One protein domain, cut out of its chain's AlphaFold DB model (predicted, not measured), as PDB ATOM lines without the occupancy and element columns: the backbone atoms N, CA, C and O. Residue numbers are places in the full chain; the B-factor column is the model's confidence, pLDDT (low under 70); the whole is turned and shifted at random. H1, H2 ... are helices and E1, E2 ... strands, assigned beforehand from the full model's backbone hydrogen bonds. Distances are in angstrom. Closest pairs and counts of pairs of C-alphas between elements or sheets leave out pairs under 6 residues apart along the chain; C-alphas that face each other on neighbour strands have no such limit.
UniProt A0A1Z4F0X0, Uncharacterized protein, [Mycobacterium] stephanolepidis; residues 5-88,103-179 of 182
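AT A GLANCE: This is residues 5 to 88 and 103 to 179 of the 182 residues of an uncharacterized protein of [Mycobacterium] stephanolepidis (UniProt A0A1Z4F0X0). With little regular structure, the domain curls an antiparallel sheet, E6-E5-E2-E8-E11, into a trough; mixed sheet E7-E1-E12 covers its open side, and hairpins E3-E4 and E9-E10 lie at opposite ends. Of 161 printed residues, 63 are in named elements, mostly strand: twelve strands, one helix. It is compact, radius of gyration of the C-alphas 17.6 A, spanning 55 by 37 by 26 A.

IN THESE COORDINATES: At C-alpha 36, (-25.735, -35.194, -3.605), find E2, residues 36-46, 30.5 A long. Then find E1 9-13, E3 58-61, E4 68-71, E5 75-80, E6 83-85, H1 103-107, E7 111-114, E8 127-134, E9 137-139, E10 142-144, E11 149-152 and E12 169-171, ending at (-15.776, -39.109, 11.173).

HOW THE PARTS SIT: Between E2 and E8, N 42 and O 131 are 2.9 A apart, within hydrogen-bond range. E1 and E6 come closest at C-alphas 13 and 84, 6.0 A. H1 only grazes the large sheet.

THE WHOLE: The cut spans 14.2 A, C-alphas 88 to 103. Long links join E1-E2, E2-E3, E7-E8 and E11-E12. pLDDT is under 70 in 36 residues, including 17-35.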
ATOM      1  N   ALA A   5     -23.542 -61.468  11.135       63.16
ATOM      2  CA  ALA A   5     -23.959 -60.491  12.138       63.16
ATOM      3  C   ALA A   5     -22.960 -60.338  13.302       63.16
ATOM      4  O   ALA A   5     -23.002 -59.326  13.995       63.16
ATOM      5  N   ASP A   6     -22.049 -61.299  13.488       72.06
ATOM      6  CA  ASP A   6     -21.062 -61.309  14.568       72.06
ATOM      7  C   ASP A   6     -19.689 -60.758  14.154       72.06
ATOM      8  O   ASP A   6     -18.704 -60.888  14.891       72.06
ATOM      9  N   ILE A   7     -19.583 -60.183  12.955       80.12
ATOM     10  CA  ILE A   7     -18.333 -59.589  12.500       80.12
ATOM     11  C   ILE A   7     -18.214 -58.172  13.080       80.12
ATOM     12  O   ILE A   7     -19.096 -57.341  12.845       80.12
ATOM     13  N   PRO A   8     -17.117 -57.852  13.795       88.38
ATOM     14  CA  PRO A   8     -16.928 -56.529  14.370       88.38
ATOM     15  C   PRO A   8     -16.988 -55.419  13.321       88.38
ATOM     16  O   PRO A   8     -16.373 -55.500  12.253       88.38
ATOM     17  N   TRP A   9     -17.695 -54.349  13.663       90.56
ATOM     18  CA  TRP A   9     -17.936 -53.218  12.781       90.56
ATOM     19  C   TRP A   9     -17.763 -51.892  13.522       90.56
ATOM     20  O   TRP A   9     -17.691 -51.839  14.750       90.56
ATOM     21  N   PHE A  10     -17.660 -50.814  12.755       93.56
ATOM     22  CA  PHE A  10     -17.593 -49.446  13.248       93.56
ATOM     23  C   PHE A  10     -18.565 -48.563  12.468       93.56
ATOM     24  O   PHE A  10     -18.880 -48.838  11.307       93.56
ATOM     25  N   LYS A  11     -19.026 -47.481  13.094       93.12
ATOM     26  CA  LYS A  11     -19.873 -46.489  12.439       93.12
ATOM     27  C   LYS A  11     -19.000 -45.450  11.738       93.12
ATOM     28  O   LYS A  11     -18.228 -44.746  12.377       93.12
ATOM     29  N   CYS A  12     -19.123 -45.318  10.427       94.56
ATOM     30  CA  CYS A  12     -18.503 -44.245   9.656       94.56
ATOM     31  C   CYS A  12     -19.523 -43.131   9.435       94.56
ATOM     32  O   CYS A  12     -20.522 -43.328   8.749       94.56
ATOM     33  N   ILE A  13     -19.295 -41.959  10.013       93.06
ATOM     34  CA  ILE A  13     -20.133 -40.773   9.825       93.06
ATOM     35  C   ILE A  13     -19.403 -39.751   8.955       93.06
ATOM     36  O   ILE A  13     -18.200 -39.841   8.738       93.06
ATOM     37  N   GLY A  14     -20.123 -38.756   8.453       88.06
ATOM     38  CA  GLY A  14     -19.511 -37.619   7.777       88.06
ATOM     39  C   GLY A  14     -20.500 -36.473   7.677       88.06
ATOM     40  O   GLY A  14     -21.548 -36.631   7.047       88.06
ATOM     41  N   LEU A  15     -20.167 -35.349   8.315       83.88
ATOM     42  CA  LEU A  15     -20.986 -34.136   8.355       83.88
ATOM     43  C   LEU A  15     -20.347 -33.042   7.492       83.88
ATOM     44  O   LEU A  15     -19.565 -32.211   7.943       83.88
ATOM     45  N   TYR A  16     -20.718 -33.039   6.221       77.06
ATOM     46  CA  TYR A  16     -20.311 -32.086   5.196       77.06
ATOM     47  C   TYR A  16     -21.215 -30.842   5.136       77.06
ATOM     48  O   TYR A  16     -21.108 -30.080   4.183       77.06
ATOM     49  N   GLY A  17     -22.086 -30.597   6.124       64.31
ATOM     50  CA  GLY A  17     -23.070 -29.496   6.110       64.31
ATOM     51  C   GLY A  17     -22.476 -28.089   5.920       64.31
ATOM     52  O   GLY A  17     -23.057 -27.256   5.239       64.31
ATOM     53  N   ASN A  18     -21.261 -27.837   6.424       59.16
ATOM     54  CA  ASN A  18     -20.557 -26.561   6.197       59.16
ATOM     55  C   ASN A  18     -20.041 -26.393   4.756       59.16
ATOM     56  O   ASN A  18     -19.661 -25.296   4.352       59.16
ATOM     57  N   ILE A  19     -19.961 -27.489   4.005       65.50
ATOM     58  CA  ILE A  19     -19.428 -27.551   2.641       65.50
ATOM     59  C   ILE A  19     -20.579 -27.691   1.635       65.50
ATOM     60  O   ILE A  19     -20.507 -27.189   0.515       65.50
ATOM     61  N   VAL A  20     -21.654 -28.355   2.056       64.19
ATOM     62  CA  VAL A  20     -22.858 -28.653   1.293       64.19
ATOM     63  C   VAL A  20     -24.057 -28.214   2.138       64.19
ATOM     64  O   VAL A  20     -24.461 -28.972   3.021       64.19
ATOM     65  N   PRO A  21     -24.624 -27.022   1.879       56.72
ATOM     66  CA  PRO A  21     -25.778 -26.517   2.619       56.72
ATOM     67  C   PRO A  21     -26.952 -27.497   2.542       56.72
ATOM     68  O   PRO A  21     -27.227 -28.053   1.470       56.72
ATOM     69  N   ASP A  22     -27.642 -27.715   3.661       52.69
ATOM     70  CA  ASP A  22     -28.836 -28.559   3.685       52.69
ATOM     71  C   ASP A  22     -30.030 -27.756   3.148       52.69
ATOM     72  O   ASP A  22     -30.173 -26.555   3.358       52.69
ATOM     73  N   THR A  23     -30.950 -28.446   2.489       51.25
ATOM     74  CA  THR A  23     -32.292 -27.958   2.152       51.25
ATOM     75  C   THR A  23     -33.103 -27.446   3.352       51.25
ATOM     76  O   THR A  23     -34.109 -26.768   3.153       51.25
ATOM     77  N   LEU A  24     -32.685 -27.767   4.583       48.00
ATOM     78  CA  LEU A  24     -33.258 -27.249   5.829       48.00
ATOM     79  C   LEU A  24     -32.707 -25.870   6.245       48.00
ATOM     80  O   LEU A  24     -33.258 -25.261   7.165       48.00
ATOM     81  N   ASP A  25     -31.670 -25.356   5.577       45.00
ATOM     82  CA  ASP A  25     -31.138 -24.018   5.833       45.00
ATOM     83  C   ASP A  25     -32.105 -22.936   5.320       45.00
ATOM     84  O   ASP A  25     -32.566 -22.946   4.171       45.00
ATOM     85  N   ALA A  26     -32.420 -21.967   6.186       42.91
ATOM     86  CA  ALA A  26     -33.383 -20.910   5.896       42.91
ATOM     87  C   ALA A  26     -32.945 -20.074   4.677       42.91
ATOM     88  O   ALA A  26     -31.977 -19.319   4.739       42.91
ATOM     89  N   GLY A  27     -33.687 -20.192   3.570       48.03
ATOM     90  CA  GLY A  27     -33.436 -19.460   2.323       48.03
ATOM     91  C   GLY A  27     -33.299 -20.342   1.079       48.03
ATOM     92  O   GLY A  27     -33.386 -19.819  -0.035       48.03
ATOM     93  N   TYR A  28     -33.158 -21.661   1.236       44.38
ATOM     94  CA  TYR A  28     -33.122 -22.598   0.110       44.38
ATOM     95  C   TYR A  28     -34.528 -23.090  -0.254       44.38
ATOM     96  O   TYR A  28     -35.328 -23.464   0.600       44.38
ATOM     97  N   ARG A  29     -34.865 -23.053  -1.553       45.69
ATOM     98  CA  ARG A  29     -36.139 -23.596  -2.043       45.69
ATOM     99  C   ARG A  29     -36.080 -25.129  -1.973       45.69
ATOM    100  O   ARG A  29     -35.096 -25.679  -2.462       45.69
ATOM    101  N   PRO A  30     -37.124 -25.815  -1.466       46.25
ATOM    102  CA  PRO A  30     -37.126 -27.272  -1.293       46.25
ATOM    103  C   PRO A  30     -36.913 -28.085  -2.575       46.25
ATOM    104  O   PRO A  30     -36.633 -29.276  -2.490       46.25
ATOM    105  N   ASP A  31     -37.060 -27.460  -3.747       43.06
ATOM    106  CA  ASP A  31     -37.233 -28.189  -4.998       43.06
ATOM    107  C   ASP A  31     -36.389 -27.670  -6.168       43.06
ATOM    108  O   ASP A  31     -36.887 -27.509  -7.270       43.06
ATOM    109  N   HIS A  32     -35.096 -27.417  -5.950       40.19
ATOM    110  CA  HIS A  32     -34.103 -27.373  -7.034       40.19
ATOM    111  C   HIS A  32     -32.817 -28.075  -6.569       40.19
ATOM    112  O   HIS A  32     -31.931 -27.452  -5.993       40.19
ATOM    113  N   PHE A  33     -32.742 -29.379  -6.859       49.56
ATOM    114  CA  PHE A  33     -31.600 -30.284  -6.663       49.56
ATOM    115  C   PHE A  33     -31.152 -30.452  -5.203       49.56
ATOM    116  O   PHE A  33     -30.342 -29.680  -4.696       49.56
ATOM    117  N   LYS A  34     -31.613 -31.527  -4.548       61.03
ATOM    118  CA  LYS A  34     -30.993 -32.008  -3.302       61.03
ATOM    119  C   LYS A  34     -29.511 -32.260  -3.594       61.03
ATOM    120  O   LYS A  34     -29.230 -33.092  -4.460       61.03
ATOM    121  N   PRO A  35     -28.573 -31.532  -2.969       64.06
ATOM    122  CA  PRO A  35     -27.170 -31.696  -3.284       64.06
ATOM    123  C   PRO A  35     -26.741 -33.099  -2.867       64.06
ATOM    124  O   PRO A  35     -26.896 -33.497  -1.707       64.06
ATOM    125  N   TRP A  36     -26.225 -33.849  -3.836       74.69
ATOM    126  CA  TRP A  36     -25.735 -35.194  -3.605       74.69
ATOM    127  C   TRP A  36     -24.419 -35.452  -4.328       74.69
ATOM    128  O   TRP A  36     -24.131 -34.868  -5.377       74.69
ATOM    129  N   GLY A  37     -23.609 -36.325  -3.737       79.56
ATOM    130  CA  GLY A  37     -22.361 -36.806  -4.317       79.56
ATOM    131  C   GLY A  37     -22.205 -38.295  -4.057       79.56
ATOM    132  O   GLY A  37     -22.410 -38.745  -2.928       79.56
ATOM    133  N   ALA A  38     -21.870 -39.058  -5.098       87.69
ATOM    134  CA  ALA A  38     -21.520 -40.465  -4.951       87.69
ATOM    135  C   ALA A  38     -20.168 -40.596  -4.241       87.69
ATOM    136  O   ALA A  38     -19.245 -39.823  -4.500       87.69
ATOM    137  N   ILE A  39     -20.046 -41.599  -3.378       91.69
ATOM    138  CA  ILE A  39     -18.775 -42.018  -2.799       91.69
ATOM    139  C   ILE A  39     -18.651 -43.520  -2.995       91.69
ATOM    140  O   ILE A  39     -19.566 -44.266  -2.659       91.69
ATOM    141  N   THR A  40     -17.506 -43.969  -3.489       94.19
ATOM    142  CA  THR A  40     -17.159 -45.385  -3.534       94.19
ATOM    143  C   THR A  40     -16.159 -45.688  -2.429       94.19
ATOM    144  O   THR A  40     -15.097 -45.066  -2.342       94.19
ATOM    145  N   PHE A  41     -16.493 -46.667  -1.595       94.81
ATOM    146  CA  PHE A  41     -15.591 -47.229  -0.601       94.81
ATOM    147  C   PHE A  41     -15.020 -48.538  -1.133       94.81
ATOM    148  O   PHE A  41     -15.768 -49.471  -1.418       94.81
ATOM    149  N   THR A  42     -13.694 -48.621  -1.238       93.38
ATOM    150  CA  THR A  42     -13.001 -49.853  -1.637       93.38
ATOM    151  C   THR A  42     -12.195 -50.402  -0.459       93.38
ATOM    152  O   THR A  42     -11.139 -49.845  -0.140       93.38
ATOM    153  N   PRO A  43     -12.658 -51.476   0.204       92.44
ATOM    154  CA  PRO A  43     -11.877 -52.152   1.236       92.44
ATOM    155  C   PRO A  43     -10.636 -52.843   0.643       92.44
ATOM    156  O   PRO A  43     -10.701 -53.508  -0.395       92.44
ATOM    157  N   ARG A  44      -9.491 -52.706   1.315       91.44
ATOM    158  CA  ARG A  44      -8.210 -53.347   0.975       91.44
ATOM    159  C   ARG A  44      -7.498 -53.825   2.234       91.44
ATOM    160  O   ARG A  44      -7.786 -53.371   3.335       91.44
ATOM    161  N   VAL A  45      -6.513 -54.701   2.057       90.94
ATOM    162  CA  VAL A  45      -5.588 -55.082   3.127       90.94
ATOM    163  C   VAL A  45      -4.236 -54.441   2.852       90.94
ATOM    164  O   VAL A  45      -3.691 -54.606   1.764       90.94
ATOM    165  N   ALA A  46      -3.700 -53.721   3.828       92.38
ATOM    166  CA  ALA A  46      -2.319 -53.262   3.835       92.38
ATOM    167  C   ALA A  46      -1.478 -54.223   4.684       92.38
ATOM    168  O   ALA A  46      -1.876 -54.570   5.796       92.38
ATOM    169  N   GLY A  47      -0.339 -54.672   4.157       90.94
ATOM    170  CA  GLY A  47       0.635 -55.469   4.904       90.94
ATOM    171  C   GLY A  47       1.460 -54.634   5.897       90.94
ATOM    172  O   GLY A  47       1.266 -53.418   5.987       90.94
ATOM    173  N   PRO A  48       2.426 -55.255   6.600       89.44
ATOM    174  CA  PRO A  48       3.278 -54.577   7.587       89.44
ATOM    175  C   PRO A  48       4.080 -53.399   7.008       89.44
ATOM    176  O   PRO A  48       4.301 -52.412   7.703       89.44
ATOM    177  N   ASP A  49       4.431 -53.457   5.719       90.44
ATOM    178  CA  ASP A  49       5.144 -52.388   5.004       90.44
ATOM    179  C   ASP A  49       4.196 -51.368   4.343       90.44
ATOM    180  O   ASP A  49       4.589 -50.659   3.416       90.44
ATOM    181  N   ASN A  50       2.917 -51.337   4.738       91.56
ATOM    182  CA  ASN A  50       1.849 -50.535   4.125       91.56
ATOM    183  C   ASN A  50       1.620 -50.794   2.621       91.56
ATOM    184  O   ASN A  50       0.901 -50.036   1.963       91.56
ATOM    185  N   LYS A  51       2.189 -51.873   2.072       90.88
ATOM    186  CA  LYS A  51       1.914 -52.338   0.710       90.88
ATOM    187  C   LYS A  51       0.530 -52.959   0.636       90.88
ATOM    188  O   LYS A  51       0.165 -53.767   1.491       90.88
ATOM    189  N   LEU A  52      -0.227 -52.591  -0.389       88.69
ATOM    190  CA  LEU A  52      -1.567 -53.124  -0.592       88.69
ATOM    191  C   LEU A  52      -1.499 -54.557  -1.125       88.69
ATOM    192  O   LEU A  52      -0.771 -54.856  -2.072       88.69
ATOM    193  N   ALA A  53      -2.291 -55.439  -0.524       80.31
ATOM    194  CA  ALA A  53      -2.557 -56.758  -1.066       80.31
ATOM    195  C   ALA A  53      -3.318 -56.644  -2.408       80.31
ATOM    196  O   ALA A  53      -4.000 -55.638  -2.646       80.31
ATOM    197  N   PRO A  54      -3.236 -57.669  -3.279       72.94
ATOM    198  CA  PRO A  54      -3.962 -57.714  -4.546       72.94
ATOM    199  C   PRO A  54      -5.473 -57.439  -4.403       72.94
ATOM    200  O   PRO A  54      -6.045 -57.626  -3.326       72.94
ATOM    201  N   PRO A  55      -6.141 -57.022  -5.493       61.94
ATOM    202  CA  PRO A  55      -7.457 -56.390  -5.449       61.94
ATOM    203  C   PRO A  55      -8.639 -57.296  -5.077       61.94
ATOM    204  O   PRO A  55      -9.756 -56.795  -4.968       61.94
ATOM    205  N   GLU A  56      -8.423 -58.582  -4.833       65.88
ATOM    206  CA  GLU A  56      -9.468 -59.508  -4.391       65.88
ATOM    207  C   GLU A  56      -9.106 -60.089  -3.016       65.88
ATOM    208  O   GLU A  56      -8.765 -61.271  -2.912       65.88
ATOM    209  N   PRO A  57      -9.124 -59.280  -1.933       69.38
ATOM    210  CA  PRO A  57      -8.922 -59.835  -0.612       69.38
ATOM    211  C   PRO A  57     -10.149 -60.671  -0.237       69.38
ATOM    212  O   PRO A  57     -11.255 -60.159  -0.047       69.38
ATOM    213  N   GLN A  58      -9.929 -61.978  -0.156       71.88
ATOM    214  CA  GLN A  58     -10.879 -62.952   0.357       71.88
ATOM    215  C   GLN A  58     -10.505 -63.320   1.796       71.88
ATOM    216  O   GLN A  58      -9.352 -63.654   2.077       71.88
ATOM    217  N   PHE A  59     -11.477 -63.296   2.703       72.69
ATOM    218  CA  PHE A  59     -11.314 -63.809   4.063       72.69
ATOM    219  C   PHE A  59     -12.087 -65.097   4.211       72.69
ATOM    220  O   PHE A  59     -13.238 -65.185   3.796       72.69
ATOM    221  N   ARG A  60     -11.478 -66.099   4.834       70.88
ATOM    222  CA  ARG A  60     -12.163 -67.354   5.113       70.88
ATOM    223  C   ARG A  60     -12.505 -67.419   6.592       70.88
ATOM    224  O   ARG A  60     -11.616 -67.552   7.425       70.88
ATOM    225  N   LEU A  61     -13.792 -67.404   6.908       71.88
ATOM    226  CA  LEU A  61     -14.305 -67.715   8.237       71.88
ATOM    227  C   LEU A  61     -14.269 -69.237   8.427       71.88
ATOM    228  O   LEU A  61     -15.269 -69.939   8.279       71.88
ATOM    229  N   THR A  62     -13.073 -69.765   8.686       70.31
ATOM    230  CA  THR A  62     -12.804 -71.212   8.793       70.31
ATOM    231  C   THR A  62     -13.506 -71.882   9.971       70.31
ATOM    232  O   THR A  62     -13.752 -73.084   9.925       70.31
ATOM    233  N   THR A  63     -13.842 -71.111  11.004       70.50
ATOM    234  CA  THR A  63     -14.551 -71.563  12.207       70.50
ATOM    235  C   THR A  63     -16.077 -71.534  12.060       70.50
ATOM    236  O   THR A  63     -16.779 -71.994  12.962       70.50
ATOM    237  N   HIS A  64     -16.603 -71.011  10.946       66.44
ATOM    238  CA  HIS A  64     -18.019 -71.111  10.599       66.44
ATOM    239  C   HIS A  64     -18.327 -72.495  10.004       66.44
ATOM    240  O   HIS A  64     -17.491 -73.075   9.309       66.44
ATOM    241  N   THR A  65     -19.535 -73.019  10.234       75.81
ATOM    242  CA  THR A  65     -19.977 -74.317   9.696       75.81
ATOM    243  C   THR A  65     -21.273 -74.131   8.901       75.81
ATOM    244  O   THR A  65     -22.316 -73.931   9.520       75.81
ATOM    245  N   PRO A  66     -21.245 -74.208   7.554       77.50
ATOM    246  CA  PRO A  66     -20.084 -74.504   6.703       77.50
ATOM    247  C   PRO A  66     -19.101 -73.322   6.621       77.50
ATOM    248  O   PRO A  66     -19.536 -72.188   6.782       77.50
ATOM    249  N   PRO A  67     -17.803 -73.531   6.334       77.56
ATOM    250  CA  PRO A  67     -16.857 -72.426   6.184       77.56
ATOM    251  C   PRO A  67     -17.329 -71.409   5.139       77.56
ATOM    252  O   PRO A  67     -17.686 -71.797   4.026       77.56
ATOM    253  N   ILE A  68     -17.300 -70.122   5.487       79.25
ATOM    254  CA  ILE A  68     -17.709 -69.025   4.598       79.25
ATOM    255  C   ILE A  68     -16.467 -68.301   4.081       79.25
ATOM    256  O   ILE A  68     -15.513 -68.083   4.828       79.25
ATOM    257  N   THR A  69     -16.492 -67.906   2.811       78.81
ATOM    258  CA  THR A  69     -15.531 -66.957   2.247       78.81
ATOM    259  C   THR A  69     -16.222 -65.614   2.054       78.81
ATOM    260  O   THR A  69     -17.242 -65.537   1.373       78.81
ATOM    261  N   LEU A  70     -15.668 -64.563   2.647       77.88
ATOM    262  CA  LEU A  70     -16.092 -63.183   2.465       77.88
ATOM    263  C   LEU A  70     -15.209 -62.529   1.411       77.88
ATOM    264  O   LEU A  70     -13.983 -62.595   1.503       77.88
ATOM    265  N   LEU A  71     -15.834 -61.877   0.438       83.00
ATOM    266  CA  LEU A  71     -15.142 -61.084  -0.566       83.00
ATOM    267  C   LEU A  71     -15.261 -59.604  -0.209       83.00
ATOM    268  O   LEU A  71     -16.364 -59.087  -0.025       83.00
ATOM    269  N   LEU A  72     -14.125 -58.919  -0.144       84.25
ATOM    270  CA  LEU A  72     -14.089 -57.471  -0.014       84.25
ATOM    271  C   LEU A  72     -14.361 -56.811  -1.367       84.25
ATOM    272  O   LEU A  72     -13.458 -56.645  -2.187       84.25
ATOM    273  N   VAL A  73     -15.619 -56.432  -1.588       87.12
ATOM    274  CA  VAL A  73     -16.053 -55.716  -2.793       87.12
ATOM    275  C   VAL A  73     -16.191 -54.213  -2.530       87.12
ATOM    276  O   VAL A  73     -16.559 -53.816  -1.420       87.12
ATOM    277  N   PRO A  74     -15.911 -53.362  -3.533       91.00
ATOM    278  CA  PRO A  74     -16.289 -51.959  -3.473       91.00
ATOM    279  C   PRO A  74     -17.797 -51.807  -3.256       91.00
ATOM    280  O   PRO A  74     -18.586 -52.581  -3.801       91.00
ATOM    281  N   PHE A  75     -18.194 -50.792  -2.499       90.00
ATOM    282  CA  PHE A  75     -19.598 -50.442  -2.313       90.00
ATOM    283  C   PHE A  75     -19.803 -48.933  -2.423       90.00
ATOM    284  O   PHE A  75     -18.885 -48.136  -2.211       90.00
ATOM    285  N   GLU A  76     -21.023 -48.546  -2.781       91.56
ATOM    286  CA  GLU A  76     -21.402 -47.151  -2.962       91.56
ATOM    287  C   GLU A  76     -22.097 -46.594  -1.720       91.56
ATOM    288  O   GLU A  76     -22.846 -47.279  -1.025       91.56
ATOM    289  N   ALA A  77     -21.859 -45.313  -1.482       90.69
ATOM    290  CA  ALA A  77     -22.524 -44.462  -0.515       90.69
ATOM    291  C   ALA A  77     -22.817 -43.103  -1.158       90.69
ATOM    292  O   ALA A  77     -22.399 -42.817  -2.286       90.69
ATOM    293  N   ARG A  78     -23.545 -42.249  -0.445       86.94
ATOM    294  CA  ARG A  78     -23.852 -40.892  -0.892       86.94
ATOM    295  C   ARG A  78     -23.651 -39.898   0.237       86.94
ATOM    296  O   ARG A  78     -23.944 -40.195   1.392       86.94
ATOM    297  N   ILE A  79     -23.194 -38.702  -0.106       84.00
ATOM    298  CA  ILE A  79     -23.459 -37.525   0.722       84.00
ATOM    299  C   ILE A  79     -24.812 -37.006   0.261       84.00
ATOM    300  O   ILE A  79     -24.920 -36.571  -0.879       84.00
ATOM    301  N   GLU A  80     -25.829 -37.066   1.111       78.88
ATOM    302  CA  GLU A  80     -27.140 -36.463   0.864       78.88
ATOM    303  C   GLU A  80     -27.355 -35.363   1.897       78.88
ATOM    304  O   GLU A  80     -27.286 -35.634   3.099       78.88
ATOM    305  N   ASN A  81     -27.606 -34.131   1.440       73.44
ATOM    306  CA  ASN A  81     -27.817 -32.975   2.321       73.44
ATOM    307  C   ASN A  81     -26.681 -32.803   3.351       73.44
ATOM    308  O   ASN A  81     -26.910 -32.647   4.546       73.44
ATOM    309  N   GLY A  82     -25.436 -32.933   2.890       76.38
ATOM    310  CA  GLY A  82     -24.262 -32.807   3.751       76.38
ATOM    311  C   GLY A  82     -24.056 -33.967   4.729       76.38
ATOM    312  O   GLY A  82     -23.186 -33.866   5.585       76.38
ATOM    313  N   VAL A  83     -24.793 -35.076   4.625       84.06
ATOM    314  CA  VAL A  83     -24.631 -36.230   5.521       84.06
ATOM    315  C   VAL A  83     -24.304 -37.494   4.737       84.06
ATOM    316  O   VAL A  83     -24.957 -37.801   3.741       84.06
ATOM    317  N   LEU A  84     -23.305 -38.247   5.200       87.56
ATOM    318  CA  LEU A  84     -22.958 -39.560   4.652       87.56
ATOM    319  C   LEU A  84     -24.051 -40.597   4.953       87.56
ATOM    320  O   LEU A  84     -24.395 -40.798   6.119       87.56
ATOM    321  N   LYS A  85     -24.565 -41.269   3.918       86.88
ATOM    322  CA  LYS A  85     -25.642 -42.270   4.003       86.88
ATOM    323  C   LYS A  85     -25.463 -43.375   2.962       86.88
ATOM    324  O   LYS A  85     -24.794 -43.180   1.943       86.88
ATOM    325  N   LEU A  86     -26.085 -44.530   3.195       82.75
ATOM    326  CA  LEU A  86     -26.212 -45.552   2.154       82.75
ATOM    327  C   LEU A  86     -27.098 -45.036   1.008       82.75
ATOM    328  O   LEU A  86     -28.040 -44.279   1.269       82.75
ATOM    329  N   PRO A  87     -26.840 -45.445  -0.249       75.31
ATOM    330  CA  PRO A  87     -27.685 -45.074  -1.367       75.31
ATOM    331  C   PRO A  87     -29.079 -45.650  -1.142       75.31
ATOM    332  O   PRO A  87     -29.239 -46.841  -0.876       75.31
ATOM    333  N   ARG A  88     -30.096 -44.806  -1.274       68.31
ATOM    334  CA  ARG A  88     -31.493 -45.231  -1.279       68.31
ATOM    335  C   ARG A  88     -32.088 -45.067  -2.666       68.31
ATOM    336  O   ARG A  88     -31.609 -44.263  -3.469       68.31
ATOM    337  N   ASP A 103     -38.159 -40.119   9.770       67.06
ATOM    338  CA  ASP A 103     -37.442 -40.808  10.846       67.06
ATOM    339  C   ASP A 103     -36.438 -41.825  10.295       67.06
ATOM    340  O   ASP A 103     -35.293 -41.860  10.745       67.06
ATOM    341  N   GLN A 104     -36.793 -42.568   9.243       65.06
ATOM    342  CA  GLN A 104     -35.846 -43.429   8.524       65.06
ATOM    343  C   GLN A 104     -34.679 -42.631   7.926       65.06
ATOM    344  O   GLN A 104     -33.532 -43.069   7.997       65.06
ATOM    345  N   GLN A 105     -34.936 -41.439   7.380       63.91
ATOM    346  CA  GLN A 105     -33.887 -40.564   6.840       63.91
ATOM    347  C   GLN A 105     -32.966 -39.980   7.917       63.91
ATOM    348  O   GLN A 105     -31.802 -39.683   7.627       63.91
ATOM    349  N   ARG A 106     -33.481 -39.784   9.135       65.88
ATOM    350  CA  ARG A 106     -32.699 -39.374  10.309       65.88
ATOM    351  C   ARG A 106     -31.925 -40.542  10.916       65.88
ATOM    352  O   ARG A 106     -30.837 -40.330  11.433       65.88
ATOM    353  N   ALA A 107     -32.460 -41.756  10.826       67.38
ATOM    354  CA  ALA A 107     -31.809 -42.969  11.310       67.38
ATOM    355  C   ALA A 107     -30.713 -43.483  10.360       67.38
ATOM    356  O   ALA A 107     -29.755 -44.101  10.812       67.38
ATOM    357  N   SER A 108     -30.803 -43.200   9.056       68.38
ATOM    358  CA  SER A 108     -29.838 -43.665   8.044       68.38
ATOM    359  C   SER A 108     -28.509 -42.895   8.011       68.38
ATOM    360  O   SER A 108     -27.796 -42.920   7.007       68.38
ATOM    361  N   VAL A 109     -28.170 -42.187   9.090       79.50
ATOM    362  CA  VAL A 109     -26.938 -41.401   9.206       79.50
ATOM    363  C   VAL A 109     -25.744 -42.324   9.434       79.50
ATOM    364  O   VAL A 109     -25.716 -43.111  10.382       79.50
ATOM    365  N   GLY A 110     -24.727 -42.177   8.588       86.50
ATOM    366  CA  GLY A 110     -23.500 -42.959   8.627       86.50
ATOM    367  C   GLY A 110     -23.647 -44.384   8.092       86.50
ATOM    368  O   GLY A 110     -24.742 -44.885   7.845       86.50
ATOM    369  N   LEU A 111     -22.507 -45.040   7.912       91.25
ATOM    370  CA  LEU A 111     -22.357 -46.359   7.311       91.25
ATOM    371  C   LEU A 111     -21.799 -47.324   8.347       91.25
ATOM    372  O   LEU A 111     -20.843 -46.989   9.042       91.25
ATOM    373  N   ASP A 112     -22.351 -48.526   8.411       90.75
ATOM    374  CA  ASP A 112     -21.773 -49.592   9.220       90.75
ATOM    375  C   ASP A 112     -20.692 -50.268   8.370       90.75
ATOM    376  O   ASP A 112     -20.961 -50.768   7.275       90.75
ATOM    377  N   MET A 113     -19.443 -50.196   8.823       91.44
ATOM    378  CA  MET A 113     -18.271 -50.626   8.063       91.44
ATOM    379  C   MET A 113     -17.486 -51.680   8.836       91.44
ATOM    380  O   MET A 113     -17.414 -51.651  10.062       91.44
ATOM    381  N   LEU A 114     -16.873 -52.612   8.112       90.94
ATOM    382  CA  LEU A 114     -16.088 -53.686   8.705       90.94
ATOM    383  C   LEU A 114     -14.875 -53.128   9.465       90.94
ATOM    384  O   LEU A 114     -14.096 -52.346   8.924       90.94
ATOM    385  N   ALA A 115     -14.694 -53.553  10.713       92.38
ATOM    386  CA  ALA A 115     -13.569 -53.131  11.540       92.38
ATOM    387  C   ALA A 115     -12.366 -54.073  11.407       92.38
ATOM    388  O   ALA A 115     -12.501 -55.253  11.076       92.38
ATOM    389  N   ASN A 116     -11.176 -53.574  11.749       91.00
ATOM    390  CA  ASN A 116     -10.044 -54.452  12.027       91.00
ATOM    391  C   ASN A 116     -10.374 -55.327  13.241       91.00
ATOM    392  O   ASN A 116     -10.770 -54.819  14.285       91.00
ATOM    393  N   SER A 117     -10.208 -56.642  13.124       87.06
ATOM    394  CA  SER A 117     -10.446 -57.562  14.236       87.06
ATOM    395  C   SER A 117      -9.723 -58.888  14.039       87.06
ATOM    396  O   SER A 117      -9.351 -59.263  12.924       87.06
ATOM    397  N   THR A 118      -9.560 -59.635  15.128       82.62
ATOM    398  CA  THR A 118      -9.006 -60.997  15.094       82.62
ATOM    399  C   THR A 118      -9.920 -61.978  14.354       82.62
ATOM    400  O   THR A 118      -9.431 -62.962  13.803       82.62
ATOM    401  N   VAL A 119     -11.226 -61.688  14.271       79.44
ATOM    402  CA  VAL A 119     -12.220 -62.483  13.527       79.44
ATOM    403  C   VAL A 119     -11.905 -62.521  12.030       79.44
ATOM    404  O   VAL A 119     -12.150 -63.535  11.381       79.44
ATOM    405  N   LEU A 120     -11.295 -61.459  11.494       78.69
ATOM    406  CA  LEU A 120     -10.862 -61.408  10.096       78.69
ATOM    407  C   LEU A 120      -9.647 -62.286   9.790       78.69
ATOM    408  O   LEU A 120      -9.357 -62.513   8.617       78.69
ATOM    409  N   GLN A 121      -8.944 -62.776  10.820       78.56
ATOM    410  CA  GLN A 121      -7.759 -63.628  10.681       78.56
ATOM    411  C   GLN A 121      -6.701 -63.024   9.738       78.56
ATOM    412  O   GLN A 121      -6.057 -63.735   8.965       78.56
ATOM    413  N   LEU A 122      -6.531 -61.697   9.784       79.94
ATOM    414  CA  LEU A 122      -5.475 -61.016   9.037       79.94
ATOM    415  C   LEU A 122      -4.103 -61.497   9.529       79.94
ATOM    416  O   LEU A 122      -3.918 -61.743  10.722       79.94
ATOM    417  N   GLY A 123      -3.135 -61.621   8.616       80.31
ATOM    418  CA  GLY A 123      -1.757 -61.949   8.985       80.31
ATOM    419  C   GLY A 123      -1.160 -60.910   9.939       80.31
ATOM    420  O   GLY A 123      -1.602 -59.762   9.983       80.31
ATOM    421  N   GLU A 124      -0.127 -61.285  10.692       85.62
ATOM    422  CA  GLU A 124       0.543 -60.350  11.602       85.62
ATOM    423  C   GLU A 124       0.990 -59.075  10.860       85.62
ATOM    424  O   GLU A 124       1.444 -59.122   9.712       85.62
ATOM    425  N   GLY A 125       0.771 -57.917  11.487       85.62
ATOM    426  CA  GLY A 125       1.066 -56.607  10.901       85.62
ATOM    427  C   GLY A 125       0.141 -56.168   9.759       85.62
ATOM    428  O   GLY A 125       0.305 -55.051   9.269       85.62
ATOM    429  N   HIS A 126      -0.836 -56.985   9.348       89.75
ATOM    430  CA  HIS A 126      -1.805 -56.606   8.321       89.75
ATOM    431  C   HIS A 126      -2.972 -55.816   8.910       89.75
ATOM    432  O   HIS A 126      -3.398 -56.040  10.045       89.75
ATOM    433  N   LYS A 127      -3.502 -54.886   8.115       91.06
ATOM    434  CA  LYS A 127      -4.585 -53.981   8.505       91.06
ATOM    435  C   LYS A 127      -5.592 -53.849   7.371       91.06
ATOM    436  O   LYS A 127      -5.214 -53.687   6.213       91.06
ATOM    437  N   LEU A 128      -6.872 -53.860   7.709       92.50
ATOM    438  CA  LEU A 128      -7.958 -53.411   6.855       92.50
ATOM    439  C   LEU A 128      -7.871 -51.890   6.696       92.50
ATOM    440  O   LEU A 128      -7.799 -51.146   7.681       92.50
ATOM    441  N   VAL A 129      -7.879 -51.445   5.448       94.50
ATOM    442  CA  VAL A 129      -7.887 -50.039   5.052       94.50
ATOM    443  C   VAL A 129      -8.996 -49.809   4.034       94.50
ATOM    444  O   VAL A 129      -9.411 -50.730   3.327       94.50
ATOM    445  N   TYR A 130      -9.463 -48.573   3.937       95.50
ATOM    446  CA  TYR A 130     -10.494 -48.174   2.988       95.50
ATOM    447  C   TYR A 130      -9.968 -47.079   2.080       95.50
ATOM    448  O   TYR A 130      -9.496 -46.049   2.562       95.50
ATOM    449  N   GLN A 131     -10.082 -47.291   0.771       95.31
ATOM    450  CA  GLN A 131     -10.008 -46.211  -0.203       95.31
ATOM    451  C   GLN A 131     -11.364 -45.523  -0.271       95.31
ATOM    452  O   GLN A 131     -12.387 -46.190  -0.425       95.31
ATOM    453  N   VAL A 132     -11.357 -44.201  -0.215       95.69
ATOM    454  CA  VAL A 132     -12.537 -43.359  -0.369       95.69
ATOM    455  C   VAL A 132     -12.370 -42.586  -1.663       95.69
ATOM    456  O   VAL A 132     -11.435 -41.793  -1.797       95.69
ATOM    457  N   GLN A 133     -13.250 -42.845  -2.623       95.06
ATOM    458  CA  GLN A 133     -13.270 -42.155  -3.905       95.06
ATOM    459  C   GLN A 133     -14.545 -41.337  -4.008       95.06
ATOM    460  O   GLN A 133     -15.645 -41.882  -3.955       95.06
ATOM    461  N   PHE A 134     -14.397 -40.028  -4.154       90.31
ATOM    462  CA  PHE A 134     -15.531 -39.141  -4.357       90.31
ATOM    463  C   PHE A 134     -15.824 -39.029  -5.849       90.31
ATOM    464  O   PHE A 134     -14.938 -38.737  -6.651       90.31
ATOM    465  N   GLY A 135     -17.082 -39.254  -6.211       86.56
ATOM    466  CA  GLY A 135     -17.604 -38.866  -7.510       86.56
ATOM    467  C   GLY A 135     -17.839 -37.357  -7.585       86.56
ATOM    468  O   GLY A 135     -17.696 -36.622  -6.605       86.56
ATOM    469  N   THR A 136     -18.249 -36.894  -8.763       82.06
ATOM    470  CA  THR A 136     -18.655 -35.502  -8.953       82.06
ATOM    471  C   THR A 136     -19.905 -35.203  -8.136       82.06
ATOM    472  O   THR A 136     -20.943 -35.847  -8.298       82.06
ATOM    473  N   MET A 137     -19.818 -34.188  -7.286       76.44
ATOM    474  CA  MET A 137     -20.947 -33.663  -6.537       76.44
ATOM    475  C   MET A 137     -21.595 -32.510  -7.299       76.44
ATOM    476  O   MET A 137     -20.898 -31.613  -7.771       76.44
ATOM    477  N   LYS A 138     -22.930 -32.505  -7.390       68.56
ATOM    478  CA  LYS A 138     -23.689 -31.407  -8.009       68.56
ATOM    479  C   LYS A 138     -24.440 -30.621  -6.944       68.56
ATOM    480  O   LYS A 138     -25.331 -31.157  -6.291       68.56
ATOM    481  N   ALA A 139     -24.095 -29.347  -6.796       66.12
ATOM    482  CA  ALA A 139     -24.740 -28.429  -5.862       66.12
ATOM    483  C   ALA A 139     -24.925 -27.061  -6.530       66.12
ATOM    484  O   ALA A 139     -23.992 -26.523  -7.119       66.12
ATOM    485  N   LEU A 140     -26.138 -26.499  -6.473       64.00
ATOM    486  CA  LEU A 140     -26.455 -25.162  -7.012       64.00
ATOM    487  C   LEU A 140     -26.009 -24.937  -8.475       64.00
ATOM    488  O   LEU A 140     -25.557 -23.854  -8.842       64.00
ATOM    489  N   GLY A 141     -26.106 -25.973  -9.316       63.38
ATOM    490  CA  GLY A 141     -25.687 -25.916 -10.723       63.38
ATOM    491  C   GLY A 141     -24.169 -25.920 -10.947       63.38
ATOM    492  O   GLY A 141     -23.732 -25.728 -12.079       63.38
ATOM    493  N   LYS A 142     -23.369 -26.146  -9.898       65.31
ATOM    494  CA  LYS A 142     -21.913 -26.297  -9.960       65.31
ATOM    495  C   LYS A 142     -21.497 -27.726  -9.638       65.31
ATOM    496  O   LYS A 142     -22.172 -28.439  -8.894       65.31
ATOM    497  N   GLU A 143     -20.367 -28.119 -10.211       74.19
ATOM    498  CA  GLU A 143     -19.712 -29.392  -9.938       74.19
ATOM    499  C   GLU A 143     -18.584 -29.186  -8.927       74.19
ATOM    500  O   GLU A 143     -17.781 -28.259  -9.053       74.19
ATOM    501  N   HIS A 144     -18.546 -30.044  -7.915       73.81
ATOM    502  CA  HIS A 144     -17.535 -30.058  -6.868       73.81
ATOM    503  C   HIS A 144     -16.901 -31.446  -6.805       73.81
ATOM    504  O   HIS A 144     -17.587 -32.463  -6.914       73.81
ATOM    505  N   THR A 145     -15.589 -31.489  -6.612       75.94
ATOM    506  CA  THR A 145     -14.818 -32.725  -6.455       75.94
ATOM    507  C   THR A 145     -14.052 -32.662  -5.149       75.94
ATOM    508  O   THR A 145     -13.435 -31.641  -4.846       75.94
ATOM    509  N   PHE A 146     -14.081 -33.752  -4.395       82.81
ATOM    510  CA  PHE A 146     -13.279 -33.917  -3.189       82.81
ATOM    511  C   PHE A 146     -12.086 -34.818  -3.485       82.81
ATOM    512  O   PHE A 146     -12.184 -35.745  -4.294       82.81
ATOM    513  N   ASP A 147     -10.972 -34.563  -2.804       88.75
ATOM    514  CA  ASP A 147      -9.799 -35.414  -2.926       88.75
ATOM    515  C   ASP A 147     -10.104 -36.815  -2.396       88.75
ATOM    516  O   ASP A 147     -10.651 -37.001  -1.306       88.75
ATOM    517  N   SER A 148      -9.730 -37.816  -3.187       92.56
ATOM    518  CA  SER A 148      -9.774 -39.208  -2.752       92.56
ATOM    519  C   SER A 148      -8.664 -39.464  -1.740       92.56
ATOM    520  O   SER A 148      -7.556 -38.943  -1.872       92.56
ATOM    521  N   PHE A 149      -8.932 -40.298  -0.745       96.19
ATOM    522  CA  PHE A 149      -7.955 -40.608   0.294       96.19
ATOM    523  C   PHE A 149      -8.113 -42.035   0.801       96.19
ATOM    524  O   PHE A 149      -9.058 -42.741   0.454       96.19
ATOM    525  N   TRP A 150      -7.177 -42.451   1.647       96.75
ATOM    526  CA  TRP A 150      -7.256 -43.713   2.364       96.75
ATOM    527  C   TRP A 150      -7.342 -43.471   3.863       96.75
ATOM    528  O   TRP A 150      -6.847 -42.458   4.357       96.75
ATOM    529  N   PHE A 151      -7.921 -44.417   4.591       97.38
ATOM    530  CA  PHE A 151      -7.831 -44.464   6.049       97.38
ATOM    531  C   PHE A 151      -7.768 -45.909   6.546       97.38
ATOM    532  O   PHE A 151      -8.164 -46.845   5.845       97.38
ATOM    533  N   VAL A 152      -7.248 -46.093   7.758       96.44
ATOM    534  CA  VAL A 152      -7.184 -47.401   8.423       96.44
ATOM    535  C   VAL A 152      -8.487 -47.644   9.181       96.44
ATOM    536  O   VAL A 152      -8.927 -46.779   9.936       96.44
ATOM    537  N   ALA A 153      -9.099 -48.817   9.002       95.31
ATOM    538  CA  ALA A 153     -10.266 -49.199   9.793       95.31
ATOM    539  C   ALA A 153      -9.881 -49.292  11.284       95.31
ATOM    540  O   ALA A 153      -8.789 -49.776  11.600       95.31
ATOM    541  N   PRO A 154     -10.741 -48.876  12.224       94.69
ATOM    542  CA  PRO A 154     -10.427 -48.970  13.641       94.69
ATOM    543  C   PRO A 154     -10.364 -50.441  14.056       94.69
ATOM    544  O   PRO A 154     -11.056 -51.288  13.486       94.69
ATOM    545  N   THR A 155      -9.534 -50.749  15.050       92.44
ATOM    546  CA  THR A 155      -9.495 -52.088  15.641       92.44
ATOM    547  C   THR A 155     -10.606 -52.219  16.672       92.44
ATOM    548  O   THR A 155     -10.651 -51.444  17.624       92.44
ATOM    549  N   VAL A 156     -11.478 -53.211  16.500       91.00
ATOM    550  CA  VAL A 156     -12.545 -53.563  17.443       91.00
ATOM    551  C   VAL A 156     -12.227 -54.933  18.031       91.00
ATOM    552  O   VAL A 156     -12.126 -55.926  17.306       91.00
ATOM    553  N   THR A 157     -12.039 -54.980  19.347       82.75
ATOM    554  CA  THR A 157     -11.682 -56.203  20.090       82.75
ATOM    555  C   THR A 157     -12.834 -56.765  20.917       82.75
ATOM    556  O   THR A 157     -12.829 -57.944  21.256       82.75
ATOM    557  N   ASP A 158     -13.816 -55.929  21.229       75.31
ATOM    558  CA  ASP A 158     -14.940 -56.173  22.125       75.31
ATOM    559  C   ASP A 158     -16.255 -55.900  21.387       75.31
ATOM    560  O   ASP A 158     -16.915 -54.886  21.580       75.31
ATOM    561  N   PHE A 159     -16.620 -56.815  20.491       79.62
ATOM    562  CA  PHE A 159     -17.909 -56.802  19.803       79.62
ATOM    563  C   PHE A 159     -18.933 -57.662  20.559       79.62
ATOM    564  O   PHE A 159     -18.612 -58.763  21.013       79.62
ATOM    565  N   THR A 160     -20.171 -57.178  20.654       77.25
ATOM    566  CA  THR A 160     -21.320 -57.943  21.150       77.25
ATOM    567  C   THR A 160     -22.596 -57.522  20.421       77.25
ATOM    568  O   THR A 160     -22.687 -56.411  19.903       77.25
ATOM    569  N   THR A 161     -23.590 -58.406  20.397       74.31
ATOM    570  CA  THR A 161     -24.924 -58.154  19.833       74.31
ATOM    571  C   THR A 161     -25.900 -57.553  20.852       74.31
ATOM    572  O   THR A 161     -27.068 -57.327  20.533       74.31
ATOM    573  N   GLU A 162     -25.437 -57.279  22.077       81.94
ATOM    574  CA  GLU A 162     -26.239 -56.641  23.121       81.94
ATOM    575  C   GLU A 162     -26.727 -55.244  22.688       81.94
ATOM    576  O   GLU A 162     -25.922 -54.439  22.213       81.94
ATOM    577  N   PRO A 163     -28.005 -54.884  22.923       77.69
ATOM    578  CA  PRO A 163     -28.567 -53.598  22.492       77.69
ATOM    579  C   PRO A 163     -27.875 -52.351  23.063       77.69
ATOM    580  O   PRO A 163     -28.083 -51.247  22.566       77.69
ATOM    581  N   SER A 164     -27.110 -52.503  24.145       84.19
ATOM    582  CA  SER A 164     -26.388 -51.419  24.818       84.19
ATOM    583  C   SER A 164     -24.998 -51.155  24.244       84.19
ATOM    584  O   SER A 164     -24.375 -50.158  24.616       84.19
ATOM    585  N   TRP A 165     -24.489 -52.031  23.377       85.12
ATOM    586  CA  TRP A 165     -23.175 -51.855  22.780       85.12
ATOM    587  C   TRP A 165     -23.194 -50.734  21.746       85.12
ATOM    588  O   TRP A 165     -24.089 -50.644  20.906       85.12
ATOM    589  N   VAL A 166     -22.184 -49.870  21.820       86.38
ATOM    590  CA  VAL A 166     -22.019 -48.743  20.907       86.38
ATOM    591  C   VAL A 166     -20.764 -48.996  20.076       86.38
ATOM    592  O   VAL A 166     -19.681 -49.115  20.653       86.38
ATOM    593  N   PRO A 167     -20.873 -49.061  18.740       88.00
ATOM    594  CA  PRO A 167     -19.716 -49.243  17.879       88.00
ATOM    595  C   PRO A 167     -18.771 -48.039  17.986       88.00
ATOM    596  O   PRO A 167     -19.226 -46.893  18.114       88.00
ATOM    597  N   PRO A 168     -17.452 -48.237  17.826       92.75
ATOM    598  CA  PRO A 168     -16.553 -47.121  17.583       92.75
ATOM    599  C   PRO A 168     -17.016 -46.317  16.373       92.75
ATOM    600  O   PRO A 168     -17.507 -46.871  15.390       92.75
ATOM    601  N   THR A 169     -16.867 -44.999  16.453       93.31
ATOM    602  CA  THR A 169     -17.309 -44.084  15.400       93.31
ATOM    603  C   THR A 169     -16.114 -43.357  14.800       93.31
ATOM    604  O   THR A 169     -15.281 -42.824  15.530       93.31
ATOM    605  N   ILE A 170     -16.038 -43.323  13.470       94.19
ATOM    606  CA  ILE A 170     -15.076 -42.523  12.708       94.19
ATOM    607  C   ILE A 170     -15.828 -41.434  11.957       94.19
ATOM    608  O   ILE A 170     -16.794 -41.726  11.258       94.19
ATOM    609  N   ASP A 171     -15.341 -40.199  12.043       93.25
ATOM    610  CA  ASP A 171     -15.776 -39.109  11.173       93.25
ATOM    611  C   ASP A 171     -14.876 -39.015   9.936       93.25
ATOM    612  O   ASP A 171     -13.686 -38.708  10.019       93.25
ATOM    613  N   LEU A 172     -15.462 -39.264   8.770       92.25
ATOM    614  CA  LEU A 172     -14.819 -39.236   7.461       92.25
ATOM    615  C   LEU A 172     -14.169 -37.876   7.135       92.25
ATOM    616  O   LEU A 172     -13.203 -37.817   6.364       92.25
ATOM    617  N   THR A 173     -14.688 -36.792   7.718       88.94
ATOM    618  CA  THR A 173     -14.193 -35.425   7.499       88.94
ATOM    619  C   THR A 173     -12.886 -35.144   8.242       88.94
ATOM    620  O   THR A 173     -12.087 -34.333   7.773       88.94
ATOM    621  N   THR A 174     -12.622 -35.856   9.344       91.62
ATOM    622  CA  THR A 174     -11.446 -35.645  10.207       91.62
ATOM    623  C   THR A 174     -10.580 -36.890  10.396       91.62
ATOM    624  O   THR A 174      -9.584 -36.824  11.111       91.62
ATOM    625  N   VAL A 175     -10.946 -38.028   9.798       94.56
ATOM    626  CA  VAL A 175     -10.197 -39.284   9.934       94.56
ATOM    627  C   VAL A 175      -8.751 -39.128   9.463       94.56
ATOM    628  O   VAL A 175      -8.480 -38.534   8.414       94.56
ATOM    629  N   GLU A 176      -7.826 -39.699  10.234       95.50
ATOM    630  CA  GLU A 176      -6.408 -39.729   9.891       95.50
ATOM    631  C   GLU A 176      -6.193 -40.400   8.528       95.50
ATOM    632  O   GLU A 176      -6.728 -41.477   8.236       95.50
ATOM    633  N   ARG A 177      -5.414 -39.736   7.670       95.94
ATOM    634  CA  ARG A 177      -5.156 -40.205   6.311       95.94
ATOM    635  C   ARG A 177      -4.074 -41.279   6.318       95.94
ATOM    636  O   ARG A 177      -2.991 -41.091   6.863       95.94
ATOM    637  N   PHE A 178      -4.351 -42.382   5.639       96.00
ATOM    638  CA  PHE A 178      -3.388 -43.431   5.337       96.00
ATOM    639  C   PHE A 178      -2.731 -43.170   3.976       96.00
ATOM    640  O   PHE A 178      -3.383 -42.696   3.047       96.00
ATOM    641  N   THR A 179      -1.449 -43.504   3.842       95.38
ATOM    642  CA  THR A 179      -0.735 -43.452   2.558       95.38
ATOM    643  C   THR A 179      -0.216 -44.851   2.230       95.38
ATOM    644  O   THR A 179       0.735 -45.296   2.877       95.38
TER     645      THR A 179